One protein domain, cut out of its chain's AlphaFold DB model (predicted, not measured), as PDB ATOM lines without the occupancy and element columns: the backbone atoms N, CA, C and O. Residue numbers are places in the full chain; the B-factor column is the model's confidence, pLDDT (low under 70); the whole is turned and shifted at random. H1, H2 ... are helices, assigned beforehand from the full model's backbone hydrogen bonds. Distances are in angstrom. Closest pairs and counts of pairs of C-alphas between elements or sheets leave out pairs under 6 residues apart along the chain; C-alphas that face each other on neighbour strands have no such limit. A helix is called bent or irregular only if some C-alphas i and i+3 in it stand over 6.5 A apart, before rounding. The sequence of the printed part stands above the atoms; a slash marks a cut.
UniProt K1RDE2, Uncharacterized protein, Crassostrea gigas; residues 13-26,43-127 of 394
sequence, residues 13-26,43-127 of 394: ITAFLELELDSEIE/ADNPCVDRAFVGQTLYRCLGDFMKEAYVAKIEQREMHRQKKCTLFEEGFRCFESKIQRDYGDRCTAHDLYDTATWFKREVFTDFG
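Overview. This is residues 13 to 26 and 43 to 127 of the 394 residues of an uncharacterized protein of Crassostrea gigas (UniProt K1RDE2). Long helices H4 and H5 form a V joined by a tight turn; H3 sits at its open end, H2 crosses one side, H1 lies loosely beyond, and residues 21 to 26 stick out. The printed part has 99 residues, five named helices, H1 to H5, and no named strand: all helix, compact, radius of gyration of the C-alphas 14.1 A, spans 42 by 31 by 22 A.

Arrangement. H1, residues 13 to 21, is near H3, residues 62 to 73. H2, residues 50 to 60, touches residues 90 to 94 of H4, residues 80 to 105; the closest C-alphas, Cys 60 and Gly 90, are 4.8 A apart. H3 and H4 form a helical hairpin. Every O i to N i+4 pair is within hydrogen-bond range in H1, H2 and H3; H4 has 20 of 22.

Along the chain. H1 begins at C-alpha 13 (228.637, 276.084, 255.449). H4, 32.7 A long, is irregular: C-alphas 101 and 104 are 9.7 A apart. H5, residues 108 to 126, is 26.4 A long and has 14 of 15 such pairs.

Size, cuts and confidence. Residues 27 to 42 are not printed; C-alphas 26 and 43 are 37.9 A apart. pLDDT is under 70 at residues 13 to 26, 43 to 48 and 50.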
ATOM      1  N   ILE A  13     228.244 275.576 254.133       47.59
ATOM      2  CA  ILE A  13     228.637 276.084 255.449       47.59
ATOM      3  C   ILE A  13     229.896 276.955 255.352       47.59
ATOM      4  O   ILE A  13     229.938 278.061 255.885       47.59
ATOM      5  N   THR A  14     230.919 276.476 254.637       46.25
ATOM      6  CA  THR A  14     232.175 277.211 254.436       46.25
ATOM      7  C   THR A  14     231.964 278.408 253.516       46.25
ATOM      8  O   THR A  14     232.427 279.500 253.822       46.25
ATOM      9  N   ALA A  15     231.211 278.225 252.426       51.47
ATOM     10  CA  ALA A  15     230.951 279.286 251.452       51.47
ATOM     11  C   ALA A  15     230.148 280.464 252.039       51.47
ATOM     12  O   ALA A  15     230.362 281.602 251.636       51.47
ATOM     13  N   PHE A  16     229.249 280.213 252.998       49.81
ATOM     14  CA  PHE A  16     228.514 281.278 253.687       49.81
ATOM     15  C   PHE A  16     229.420 282.101 254.617       49.81
ATOM     16  O   PHE A  16     229.331 283.324 254.626       49.81
ATOM     17  N   LEU A  17     230.331 281.454 255.353       51.06
ATOM     18  CA  LEU A  17     231.257 282.149 256.255       51.06
ATOM     19  C   LEU A  17     232.389 282.885 255.523       51.06
ATOM     20  O   LEU A  17     232.874 283.885 256.037       51.06
ATOM     21  N   GLU A  18     232.794 282.431 254.331       48.31
ATOM     22  CA  GLU A  18     233.670 283.214 253.442       48.31
ATOM     23  C   GLU A  18     232.981 284.541 253.053       48.31
ATOM     24  O   GLU A  18     233.570 285.606 253.206       48.31
ATOM     25  N   LEU A  19     231.696 284.492 252.671       46.41
ATOM     26  CA  LEU A  19     230.903 285.687 252.344       46.41
ATOM     27  C   LEU A  19     230.659 286.618 253.546       46.41
ATOM     28  O   LEU A  19     230.618 287.826 253.350       46.41
ATOM     29  N   GLU A  20     230.504 286.084 254.763       44.22
ATOM     30  CA  GLU A  20     230.325 286.885 255.990       44.22
ATOM     31  C   GLU A  20     231.639 287.545 256.467       44.22
ATOM     32  O   GLU A  20     231.596 288.568 257.148       44.22
ATOM     33  N   LEU A  21     232.811 287.003 256.097       45.84
ATOM     34  CA  LEU A  21     234.115 287.620 256.386       45.84
ATOM     35  C   LEU A  21     234.524 288.691 255.368       45.84
ATOM     36  O   LEU A  21     235.125 289.690 255.765       45.84
ATOM     37  N   ASP A  22     234.203 288.506 254.086       38.44
ATOM     38  CA  ASP A  22     234.530 289.463 253.016       38.44
ATOM     39  C   ASP A  22     233.659 290.741 253.055       38.44
ATOM     40  O   ASP A  22     233.840 291.649 252.239       38.44
ATOM     41  N   SER A  23     232.708 290.843 253.993       36.56
ATOM     42  CA  SER A  23     231.741 291.939 254.066       36.56
ATOM     43  C   SER A  23     231.792 292.735 255.379       36.56
ATOM     44  O   SER A  23     231.211 292.328 256.383       36.56
ATOM     45  N   GLU A  24     232.315 293.967 255.330       34.59
ATOM     46  CA  GLU A  24     232.020 295.039 256.312       34.59
ATOM     47  C   GLU A  24     230.570 295.575 256.172       34.59
ATOM     48  O   GLU A  24     230.292 296.754 256.389       34.59
ATOM     49  N   ILE A  25     229.629 294.726 255.752       37.12
ATOM     50  CA  ILE A  25     228.236 295.094 255.504       37.12
ATOM     51  C   ILE A  25     227.472 294.950 256.820       37.12
ATOM     52  O   ILE A  25     227.399 293.864 257.399       37.12
ATOM     53  N   GLU A  26     226.902 296.055 257.304       30.78
ATOM     54  CA  GLU A  26     225.986 296.039 258.445       30.78
ATOM     55  C   GLU A  26     224.847 295.041 258.191       30.78
ATOM     56  O   GLU A  26     224.336 294.951 257.076       30.78
ATOM     57  N   ALA A  43     207.893 265.811 245.133       43.09
ATOM     58  CA  ALA A  43     207.142 265.514 246.357       43.09
ATOM     59  C   ALA A  43     208.016 265.042 247.543       43.09
ATOM     60  O   ALA A  43     207.623 264.154 248.301       43.09
ATOM     61  N   ASP A  44     209.204 265.623 247.686       56.88
ATOM     62  CA  ASP A  44     210.158 265.347 248.752       56.88
ATOM     63  C   ASP A  44     209.833 266.175 250.002       56.88
ATOM     64  O   ASP A  44     209.300 267.285 249.931       56.88
ATOM     65  N   ASN A  45     210.126 265.620 251.178       64.44
ATOM     66  CA  ASN A  45     209.791 266.259 252.445       64.44
ATOM     67  C   ASN A  45     210.691 267.504 252.668       64.44
ATOM     68  O   ASN A  45     211.900 267.335 252.844       64.44
ATOM     69  N   PRO A  46     210.160 268.749 252.710       65.38
ATOM     70  CA  PRO A  46     210.987 269.961 252.827       65.38
ATOM     71  C   PRO A  46     211.781 270.017 254.139       65.38
ATOM     72  O   PRO A  46     212.805 270.686 254.232       65.38
ATOM     73  N   CYS A  47     211.340 269.255 255.139       67.25
ATOM     74  CA  CYS A  47     211.979 269.098 256.439       67.25
ATOM     75  C   CYS A  47     213.281 268.273 256.385       67.25
ATOM     76  O   CYS A  47     213.970 268.186 257.396       67.25
ATOM     77  N   VAL A  48     213.612 267.657 255.237       66.81
ATOM     78  CA  VAL A  48     214.884 266.945 255.000       66.81
ATOM     79  C   VAL A  48     215.645 267.436 253.757       66.81
ATOM     80  O   VAL A  48     216.718 266.900 253.459       66.81
ATOM     81  N   ASP A  49     215.159 268.470 253.055       74.69
ATOM     82  CA  ASP A  49     215.955 269.157 252.029       74.69
ATOM     83  C   ASP A  49     217.108 269.912 252.698       74.69
ATOM     84  O   ASP A  49     216.945 271.002 253.247       74.69
ATOM     85  N   ARG A  50     218.309 269.338 252.616       68.25
ATOM     86  CA  ARG A  50     219.520 269.879 253.244       68.25
ATOM     87  C   ARG A  50     219.929 271.252 252.710       68.25
ATOM     88  O   ARG A  50     220.648 271.951 253.422       68.25
ATOM     89  N   ALA A  51     219.492 271.659 251.515       70.38
ATOM     90  CA  ALA A  51     219.770 273.000 251.006       70.38
ATOM     91  C   ALA A  51     218.945 274.049 251.769       70.38
ATOM     92  O   ALA A  51     219.518 274.948 252.392       70.38
ATOM     93  N   PHE A  52     217.618 273.892 251.794       72.25
ATOM     94  CA  PHE A  52     216.719 274.764 252.555       72.25
ATOM     95  C   PHE A  52     216.962 274.690 254.073       72.25
ATOM     96  O   PHE A  52     217.077 275.721 254.749       72.25
ATOM     97  N   VAL A  53     217.062 273.469 254.608       76.88
ATOM     98  CA  VAL A  53     217.287 273.201 256.035       76.88
ATOM     99  C   VAL A  53     218.628 273.773 256.478       76.88
ATOM    100  O   VAL A  53     218.678 274.460 257.495       76.88
ATOM    101  N   GLY A  54     219.686 273.582 255.683       73.19
ATOM    102  CA  GLY A  54     220.992 274.194 255.910       73.19
ATOM    103  C   GLY A  54     220.891 275.714 256.014       73.19
ATOM    104  O   GLY A  54     221.147 276.264 257.081       73.19
ATOM    105  N   GLN A  55     220.454 276.402 254.952       76.69
ATOM    106  CA  GLN A  55     220.353 277.873 254.943       76.69
ATOM    107  C   GLN A  55     219.506 278.430 256.099       76.69
ATOM    108  O   GLN A  55     219.841 279.470 256.673       76.69
ATOM    109  N   THR A  56     218.420 277.743 256.462       78.75
ATOM    110  CA  THR A  56     217.559 278.176 257.569       78.75
ATOM    111  C   THR A  56     218.217 277.957 258.932       78.75
ATOM    112  O   THR A  56     218.123 278.836 259.789       78.75
ATOM    113  N   LEU A  57     218.948 276.852 259.121       80.62
ATOM    114  CA  LEU A  57     219.780 276.643 260.306       80.62
ATOM    115  C   LEU A  57     220.872 277.717 260.414       80.62
ATOM    116  O   LEU A  57     221.017 278.271 261.496       80.62
ATOM    117  N   TYR A  58     221.553 278.102 259.326       73.56
ATOM    118  CA  TYR A  58     222.567 279.174 259.363       73.56
ATOM    119  C   TYR A  58     222.016 280.504 259.872       73.56
ATOM    120  O   TYR A  58     222.570 281.066 260.815       73.56
ATOM    121  N   ARG A  59     220.886 280.969 259.323       79.50
ATOM    122  CA  ARG A  59     220.250 282.218 259.783       79.50
ATOM    123  C   ARG A  59     219.817 282.154 261.252       79.50
ATOM    124  O   ARG A  59     219.892 283.159 261.947       79.50
ATOM    125  N   CYS A  60     219.369 280.992 261.724       83.19
ATOM    126  CA  CYS A  60     218.909 280.813 263.100       83.19
ATOM    127  C   CYS A  60     220.027 280.533 264.120       83.19
ATOM    128  O   CYS A  60     219.834 280.777 265.307       83.19
ATOM    129  N   LEU A  61     221.182 280.022 263.688       84.38
ATOM    130  CA  LEU A  61     222.317 279.649 264.541       84.38
ATOM    131  C   LEU A  61     223.516 280.599 264.384       84.38
ATOM    132  O   LEU A  61     224.609 280.242 264.808       84.38
ATOM    133  N   GLY A  62     223.339 281.800 263.820       79.31
ATOM    134  CA  GLY A  62     224.424 282.760 263.561       79.31
ATOM    135  C   GLY A  62     225.366 282.980 264.753       79.31
ATOM    136  O   GLY A  62     226.573 282.782 264.625       79.31
ATOM    137  N   ASP A  63     224.828 283.258 265.947       79.31
ATOM    138  CA  ASP A  63     225.632 283.422 267.173       79.31
ATOM    139  C   ASP A  63     226.392 282.145 267.575       79.31
ATOM    140  O   ASP A  63     227.539 282.211 268.024       79.31
ATOM    141  N   PHE A  64     225.788 280.966 267.377       87.19
ATOM    142  CA  PHE A  64     226.468 279.686 267.580       87.19
ATOM    143  C   PHE A  64     227.610 279.497 266.570       87.19
ATOM    144  O   PHE A  64     228.714 279.118 266.964       87.19
ATOM    145  N   MET A  65     227.365 279.777 265.287       80.69
ATOM    146  CA  MET A  65     228.349 279.614 264.215       80.69
ATOM    147  C   MET A  65     229.538 280.558 264.391       80.69
ATOM    148  O   MET A  65     230.685 280.131 264.261       80.69
ATOM    149  N   LYS A  66     229.271 281.813 264.758       79.19
ATOM    150  CA  LYS A  66     230.276 282.842 265.038       79.19
ATOM    151  C   LYS A  66     231.163 282.463 266.222       79.19
ATOM    152  O   LYS A  66     232.388 282.502 266.112       79.19
ATOM    153  N   GLU A  67     230.566 282.017 267.325       78.81
ATOM    154  CA  GLU A  67     231.308 281.528 268.494       78.81
ATOM    155  C   GLU A  67     232.113 280.252 268.170       78.81
ATOM    156  O   GLU A  67     233.263 280.133 268.593       78.81
ATOM    157  N   ALA A  68     231.558 279.319 267.384       79.62
ATOM    158  CA  ALA A  68     232.255 278.109 266.938       79.62
ATOM    159  C   ALA A  68     233.443 278.415 266.006       79.62
ATOM    160  O   ALA A  68     234.493 277.777 266.105       79.62
ATOM    161  N   TYR A  69     233.304 279.412 265.131       78.69
ATOM    162  CA  TYR A  69     234.366 279.890 264.246       78.69
ATOM    163  C   TYR A  69     235.503 280.569 265.028       78.69
ATOM    164  O   TYR A  69     236.670 280.221 264.835       78.69
ATOM    165  N   VAL A  70     235.178 281.455 265.978       76.94
ATOM    166  CA  VAL A  70     236.171 282.072 266.878       76.94
ATOM    167  C   VAL A  70     236.888 281.007 267.713       76.94
ATOM    168  O   VAL A  70     238.116 280.997 267.760       76.94
ATOM    169  N   ALA A  71     236.152 280.057 268.297       77.38
ATOM    170  CA  ALA A  71     236.727 278.948 269.060       77.38
ATOM    171  C   ALA A  71     237.707 278.097 268.224       77.38
ATOM    172  O   ALA A  71     238.786 277.743 268.709       77.38
ATOM    173  N   LYS A  72     237.377 277.834 266.949       76.38
ATOM    174  CA  LYS A  72     238.254 277.141 265.990       76.38
ATOM    175  C   LYS A  72     239.545 277.925 265.716       76.38
ATOM    176  O   LYS A  72     240.617 277.324 265.729       76.38
ATOM    177  N   ILE A  73     239.459 279.239 265.485       73.88
ATOM    178  CA  ILE A  73     240.631 280.099 265.225       73.88
ATOM    179  C   ILE A  73     241.525 280.220 266.463       73.88
ATOM    180  O   ILE A  73     242.739 280.058 266.361       73.88
ATOM    181  N   GLU A  74     240.942 280.464 267.637       80.81
ATOM    182  CA  GLU A  74     241.696 280.603 268.889       80.81
ATOM    183  C   GLU A  74     242.227 279.266 269.443       80.81
ATOM    184  O   GLU A  74     242.941 279.270 270.447       80.81
ATOM    185  N   GLN A  75     241.875 278.133 268.817       77.44
ATOM    186  CA  GLN A  75     242.150 276.767 269.284       77.44
ATOM    187  C   GLN A  75     241.647 276.510 270.718       77.44
ATOM    188  O   GLN A  75     242.322 275.889 271.543       77.44
ATOM    189  N   ARG A  76     240.440 277.003 271.031       78.12
ATOM    190  CA  ARG A  76     239.797 276.892 272.351       78.12
ATOM    191  C   ARG A  76     238.544 276.027 272.281       78.12
ATOM    192  O   ARG A  76     237.788 276.084 271.318       78.12
ATOM    193  N   GLU A  77     238.264 275.271 273.340       78.31
ATOM    194  CA  GLU A  77     236.971 274.597 273.464       78.31
ATOM    195  C   GLU A  77     235.863 275.594 273.836       78.31
ATOM    196  O   GLU A  77     235.964 276.312 274.833       78.31
ATOM    197  N   MET A  78     234.747 275.580 273.098       81.69
ATOM    198  CA  MET A  78     233.525 276.256 273.544       81.69
ATOM    199  C   MET A  78     233.029 275.634 274.856       81.69
ATOM    200  O   MET A  78     232.719 274.437 274.909       81.69
ATOM    201  N   HIS A  79     232.870 276.458 275.898       85.75
ATOM    202  CA  HIS A  79     232.372 276.013 277.200       85.75
ATOM    203  C   HIS A  79     231.054 275.231 277.058       85.75
ATOM    204  O   HIS A  79     230.103 275.718 276.439       85.75
ATOM    205  N   ARG A  80     230.982 274.025 277.647       83.94
ATOM    206  CA  ARG A  80     229.915 273.040 277.372       83.94
ATOM    207  C   ARG A  80     228.502 273.616 277.484       83.94
ATOM    208  O   ARG A  80     227.665 273.323 276.638       83.94
ATOM    209  N   GLN A  81     228.251 274.435 278.501       86.19
ATOM    210  CA  GLN A  81     226.949 275.071 278.692       86.19
ATOM    211  C   GLN A  81     226.638 276.072 277.567       86.19
ATOM    212  O   GLN A  81     225.565 275.996 276.982       86.19
ATOM    213  N   LYS A  82     227.597 276.935 277.192       86.81
ATOM    214  CA  LYS A  82     227.415 277.959 276.150       86.81
ATOM    215  C   LYS A  82     227.120 277.328 274.785       86.81
ATOM    216  O   LYS A  82     226.165 277.740 274.138       86.81
ATOM    217  N   LYS A  83     227.863 276.283 274.379       87.75
ATOM    218  CA  LYS A  83     227.600 275.601 273.094       87.75
ATOM    219  C   LYS A  83     226.232 274.919 273.037       87.75
ATOM    220  O   LYS A  83     225.597 274.965 271.993       87.75
ATOM    221  N   CYS A  84     225.759 274.326 274.137       90.06
ATOM    222  CA  CYS A  84     224.435 273.702 274.148       90.06
ATOM    223  C   CYS A  84     223.295 274.728 274.221       90.06
ATOM    224  O   CYS A  84     222.292 274.520 273.551       90.06
ATOM    225  N   THR A  85     223.451 275.830 274.965       91.12
ATOM    226  CA  THR A  85     222.456 276.917 275.017       91.12
ATOM    227  C   THR A  85     222.291 277.589 273.654       91.12
ATOM    228  O   THR A  85     221.185 277.585 273.128       91.12
ATOM    229  N   LEU A  86     223.384 278.049 273.028       87.56
ATOM    230  CA  LEU A  86     223.324 278.686 271.705       87.56
ATOM    231  C   LEU A  86     222.774 277.735 270.625       87.56
ATOM    232  O   LEU A  86     222.031 278.159 269.743       87.56
ATOM    233  N   PHE A  87     223.095 276.436 270.709       89.81
ATOM    234  CA  PHE A  87     222.514 275.435 269.814       89.81
ATOM    235  C   PHE A  87     221.008 275.223 270.057       89.81
ATOM    236  O   PHE A  87     220.250 275.138 269.098       89.81
ATOM    237  N   GLU A  88     220.552 275.147 271.310       90.94
ATOM    238  CA  GLU A  88     219.129 274.988 271.654       90.94
ATOM    239  C   GLU A  88     218.296 276.217 271.249       90.94
ATOM    240  O   GLU A  88     217.204 276.071 270.702       90.94
ATOM    241  N   GLU A  89     218.816 277.424 271.468       88.62
ATOM    242  CA  GLU A  89     218.159 278.685 271.103       88.62
ATOM    243  C   GLU A  89     218.035 278.834 269.579       88.62
ATOM    244  O   GLU A  89     216.939 279.090 269.068       88.62
ATOM    245  N   GLY A  90     219.114 278.575 268.833       86.06
ATOM    246  CA  GLY A  90     219.068 278.617 267.374       86.06
ATOM    247  C   GLY A  90     218.263 277.471 266.752       86.06
ATOM    248  O   GLY A  90     217.521 277.689 265.792       86.06
ATOM    249  N   PHE A  91     218.297 276.260 267.319       90.00
ATOM    250  CA  PHE A  91     217.450 275.173 266.818       90.00
ATOM    251  C   PHE A  91     215.957 275.441 267.082       90.00
ATOM    252  O   PHE A  91     215.131 275.111 266.237       90.00
ATOM    253  N   ARG A  92     215.594 276.151 268.164       88.56
ATOM    254  CA  ARG A  92     214.215 276.643 268.374       88.56
ATOM    255  C   ARG A  92     213.775 277.699 267.365       88.56
ATOM    256  O   ARG A  92     212.612 277.700 266.964       88.56
ATOM    257  N   CYS A  93     214.675 278.585 266.934       87.56
ATOM    258  CA  CYS A  93     214.396 279.499 265.819       87.56
ATOM    259  C   CYS A  93     214.072 278.706 264.540       87.56
ATOM    260  O   CYS A  93     213.074 278.994 263.873       87.56
ATOM    261  N   PHE A  94     214.855 277.659 264.250       87.56
ATOM    262  CA  PHE A  94     214.613 276.764 263.119       87.56
ATOM    263  C   PHE A  94     213.265 276.034 263.247       87.56
ATOM    264  O   PHE A  94     212.446 276.135 262.338       87.56
ATOM    265  N   GLU A  95     212.983 275.392 264.385       87.19
ATOM    266  CA  GLU A  95     211.703 274.719 264.666       87.19
ATOM    267  C   GLU A  95     210.503 275.670 264.505       87.19
ATOM    268  O   GLU A  95     209.518 275.320 263.854       87.19
ATOM    269  N   SER A  96     210.593 276.898 265.031       85.75
ATOM    270  CA  SER A  96     209.519 277.896 264.936       85.75
ATOM    271  C   SER A  96     209.280 278.387 263.506       85.75
ATOM    272  O   SER A  96     208.128 278.609 263.121       85.75
ATOM    273  N   LYS A  97     210.339 278.544 262.698       83.44
ATOM    274  CA  LYS A  97     210.191 278.886 261.278       83.44
ATOM    275  C   LYS A  97     209.644 277.702 260.475       83.44
ATOM    276  O   LYS A  97     208.697 277.878 259.721       83.44
ATOM    277  N   ILE A  98     210.156 276.495 260.696       83.19
ATOM    278  CA  ILE A  98     209.648 275.268 260.071       83.19
ATOM    279  C   ILE A  98     208.145 275.085 260.338       83.19
ATOM    280  O   ILE A  98     207.376 274.855 259.404       83.19
ATOM    281  N   GLN A  99     207.706 275.259 261.588       83.56
ATOM    282  CA  GLN A  99     206.293 275.152 261.959       83.56
ATOM    283  C   GLN A  99     205.426 276.259 261.330       83.56
ATOM    284  O   GLN A  99     204.250 276.034 261.057       83.56
ATOM    285  N   ARG A 100     205.989 277.445 261.070       80.94
ATOM    286  CA  ARG A 100     205.298 278.542 260.373       80.94
ATOM    287  C   ARG A 100     205.147 278.272 258.877       80.94
ATOM    288  O   ARG A 100     204.066 278.481 258.335       80.94
ATOM    289  N   ASP A 101     206.220 277.821 258.241       79.56
ATOM    290  CA  ASP A 101     206.327 277.746 256.782       79.56
ATOM    291  C   ASP A 101     205.722 276.437 256.228       79.56
ATOM    292  O   ASP A 101     205.196 276.419 255.115       79.56
ATOM    293  N   TYR A 102     205.737 275.350 257.017       79.44
ATOM    294  CA  TYR A 102     205.256 274.021 256.603       79.44
ATOM    295  C   TYR A 102     204.193 273.398 257.523       79.44
ATOM    296  O   TYR A 102     203.567 272.407 257.132       79.44
ATOM    297  N   GLY A 103     203.955 273.957 258.714       77.94
ATOM    298  CA  GLY A 103     203.007 273.406 259.687       77.94
ATOM    299  C   GLY A 103     203.359 271.979 260.117       77.94
ATOM    300  O   GLY A 103     204.528 271.606 260.208       77.94
ATOM    301  N   ASP A 104     202.334 271.152 260.316       77.62
ATOM    302  CA  ASP A 104     202.465 269.761 260.780       77.62
ATOM    303  C   ASP A 104     203.042 268.787 259.723       77.62
ATOM    304  O   ASP A 104     203.017 267.572 259.917       77.62
ATOM    305  N   ARG A 105     203.559 269.288 258.586       77.88
ATOM    306  CA  ARG A 105     204.249 268.459 257.577       77.88
ATOM    307  C   ARG A 105     205.590 267.920 258.077       77.88
ATOM    308  O   ARG A 105     206.016 266.870 257.611       77.88
ATOM    309  N   CYS A 106     206.231 268.621 259.012       79.06
ATOM    310  CA  CYS A 106     207.470 268.178 259.639       79.06
ATOM    311  C   CYS A 106     207.173 267.407 260.918       79.06
ATOM    312  O   CYS A 106     206.643 267.962 261.883       79.06
ATOM    313  N   THR A 107     207.540 266.130 260.953       83.25
ATOM    314  CA  THR A 107     207.399 265.323 262.163       83.25
ATOM    315  C   THR A 107     208.526 265.623 263.153       83.25
ATOM    316  O   THR A 107     209.617 266.067 262.789       83.25
ATOM    317  N   ALA A 108     208.312 265.276 264.425       82.69
ATOM    318  CA  ALA A 108     209.377 265.287 265.430       82.69
ATOM    319  C   ALA A 108     210.553 264.344 265.080       82.69
ATOM    320  O   ALA A 108     211.633 264.480 265.653       82.69
ATOM    321  N   HIS A 109     210.365 263.401 264.146       82.62
ATOM    322  CA  HIS A 109     211.437 262.542 263.647       82.62
ATOM    323  C   HIS A 109     212.311 263.278 262.621       82.62
ATOM    324  O   HIS A 109     213.529 263.279 262.775       82.62
ATOM    325  N   ASP A 110     211.706 263.996 261.666       83.19
ATOM    326  CA  ASP A 110     212.432 264.796 260.662       83.19
ATOM    327  C   ASP A 110     213.275 265.904 261.319       83.19
ATOM    328  O   ASP A 110     214.419 266.147 260.928       83.19
ATOM    329  N   LEU A 111     212.736 266.545 262.365       83.44
ATOM    330  CA  LEU A 111     213.450 267.542 263.170       83.44
ATOM    331  C   LEU A 111     214.639 266.928 263.931       83.44
ATOM    332  O   LEU A 111     215.721 267.518 263.980       83.44
ATOM    333  N   TYR A 112     214.472 265.727 264.491       85.38
ATOM    334  CA  TYR A 112     215.539 265.018 265.199       85.38
ATOM    335  C   TYR A 112     216.653 264.534 264.259       85.38
ATOM    336  O   TYR A 112     217.839 264.670 264.583       85.38
ATOM    337  N   ASP A 113     216.300 264.015 263.084       83.25
ATOM    338  CA  ASP A 113     217.266 263.589 262.068       83.25
ATOM    339  C   ASP A 113     218.000 264.796 261.467       83.25
ATOM    340  O   ASP A 113     219.224 264.756 261.323       83.25
ATOM    341  N   THR A 114     217.299 265.912 261.245       83.81
ATOM    342  CA  THR A 114     217.892 267.208 260.877       83.81
ATOM    343  C   THR A 114     218.911 267.688 261.908       83.81
ATOM    344  O   THR A 114     220.042 268.026 261.549       83.81
ATOM    345  N   ALA A 115     218.563 267.674 263.197       85.81
ATOM    346  CA  ALA A 115     219.507 268.029 264.253       85.81
ATOM    347  C   ALA A 115     220.702 267.066 264.293       85.81
ATOM    348  O   ALA A 115     221.845 267.491 264.450       85.81
ATOM    349  N   THR A 116     220.458 265.764 264.130       85.50
ATOM    350  CA  THR A 116     221.500 264.726 264.140       85.50
ATOM    351  C   THR A 116     222.462 264.861 262.956       85.50
ATOM    352  O   THR A 116     223.664 264.624 263.113       85.50
ATOM    353  N   TRP A 117     221.958 265.286 261.796       84.88
ATOM    354  CA  TRP A 117     222.758 265.677 260.640       84.88
ATOM    355  C   TRP A 117     223.590 266.932 260.936       84.88
ATOM    356  O   TRP A 117     224.818 266.862 260.905       84.88
ATOM    357  N   PHE A 118     222.960 268.043 261.324       84.44
ATOM    358  CA  PHE A 118     223.656 269.316 261.552       84.44
ATOM    359  C   PHE A 118     224.742 269.223 262.640       84.44
ATOM    360  O   PHE A 118     225.847 269.738 262.468       84.44
ATOM    361  N   LYS A 119     224.492 268.479 263.729       86.50
ATOM    362  CA  LYS A 119     225.500 268.190 264.771       86.50
ATOM    363  C   LYS A 119     226.750 267.478 264.232       86.50
ATOM    364  O   LYS A 119     227.808 267.574 264.853       86.50
ATOM    365  N   ARG A 120     226.639 266.743 263.118       83.06
ATOM    366  CA  ARG A 120     227.762 266.069 262.448       83.06
ATOM    367  C   ARG A 120     228.529 267.024 261.541       83.06
ATOM    368  O   ARG A 120     229.756 267.006 261.589       83.06
ATOM    369  N   GLU A 121     227.831 267.859 260.774       82.31
ATOM    370  CA  GLU A 121     228.474 268.876 259.932       82.31
ATOM    371  C   GLU A 121     229.269 269.863 260.802       82.31
ATOM    372  O   GLU A 121     230.473 270.011 260.623       82.31
ATOM    373  N   VAL A 122     228.664 270.393 261.874       81.81
ATOM    374  CA  VAL A 122     229.348 271.275 262.842       81.81
ATOM    375  C   VAL A 122     230.597 270.636 263.466       81.81
ATOM    376  O   VAL A 122     231.622 271.299 263.630       81.81
ATOM    377  N   PHE A 123     230.545 269.344 263.803       81.94
ATOM    378  CA  PHE A 123     231.721 268.629 264.304       81.94
ATOM    379  C   PHE A 123     232.806 268.472 263.225       81.94
ATOM    380  O   PHE A 123     233.990 268.518 263.546       81.94
ATOM    381  N   THR A 124     232.417 268.322 261.960       76.50
ATOM    382  CA  THR A 124     233.335 268.148 260.823       76.50
ATOM    383  C   THR A 124     234.009 269.468 260.437       76.50
ATOM    384  O   THR A 124     235.221 269.504 260.238       76.50
ATOM    385  N   ASP A 125     233.249 270.563 260.404       73.31
ATOM    386  CA  ASP A 125     233.739 271.879 259.989       73.31
ATOM    387  C   ASP A 125     234.439 272.661 261.113       73.31
ATOM    388  O   ASP A 125     235.383 273.407 260.837       73.31
ATOM    389  N   PHE A 126     234.010 272.515 262.374       76.94
ATOM    390  CA  PHE A 126     234.492 273.331 263.505       76.94
ATOM    391  C   PHE A 126     235.110 272.515 264.646       76.94
ATOM    392  O   PHE A 126     235.630 273.101 265.591       76.94
ATOM    393  N   GLY A 127     235.041 271.179 264.612       78.62
ATOM    394  CA  GLY A 127     235.470 270.319 265.726       78.62
ATOM    395  C   GLY A 127     234.549 270.368 266.956       78.62
ATOM    396  O   GLY A 127     234.776 269.657 267.938       78.62
TER     397      GLY A 127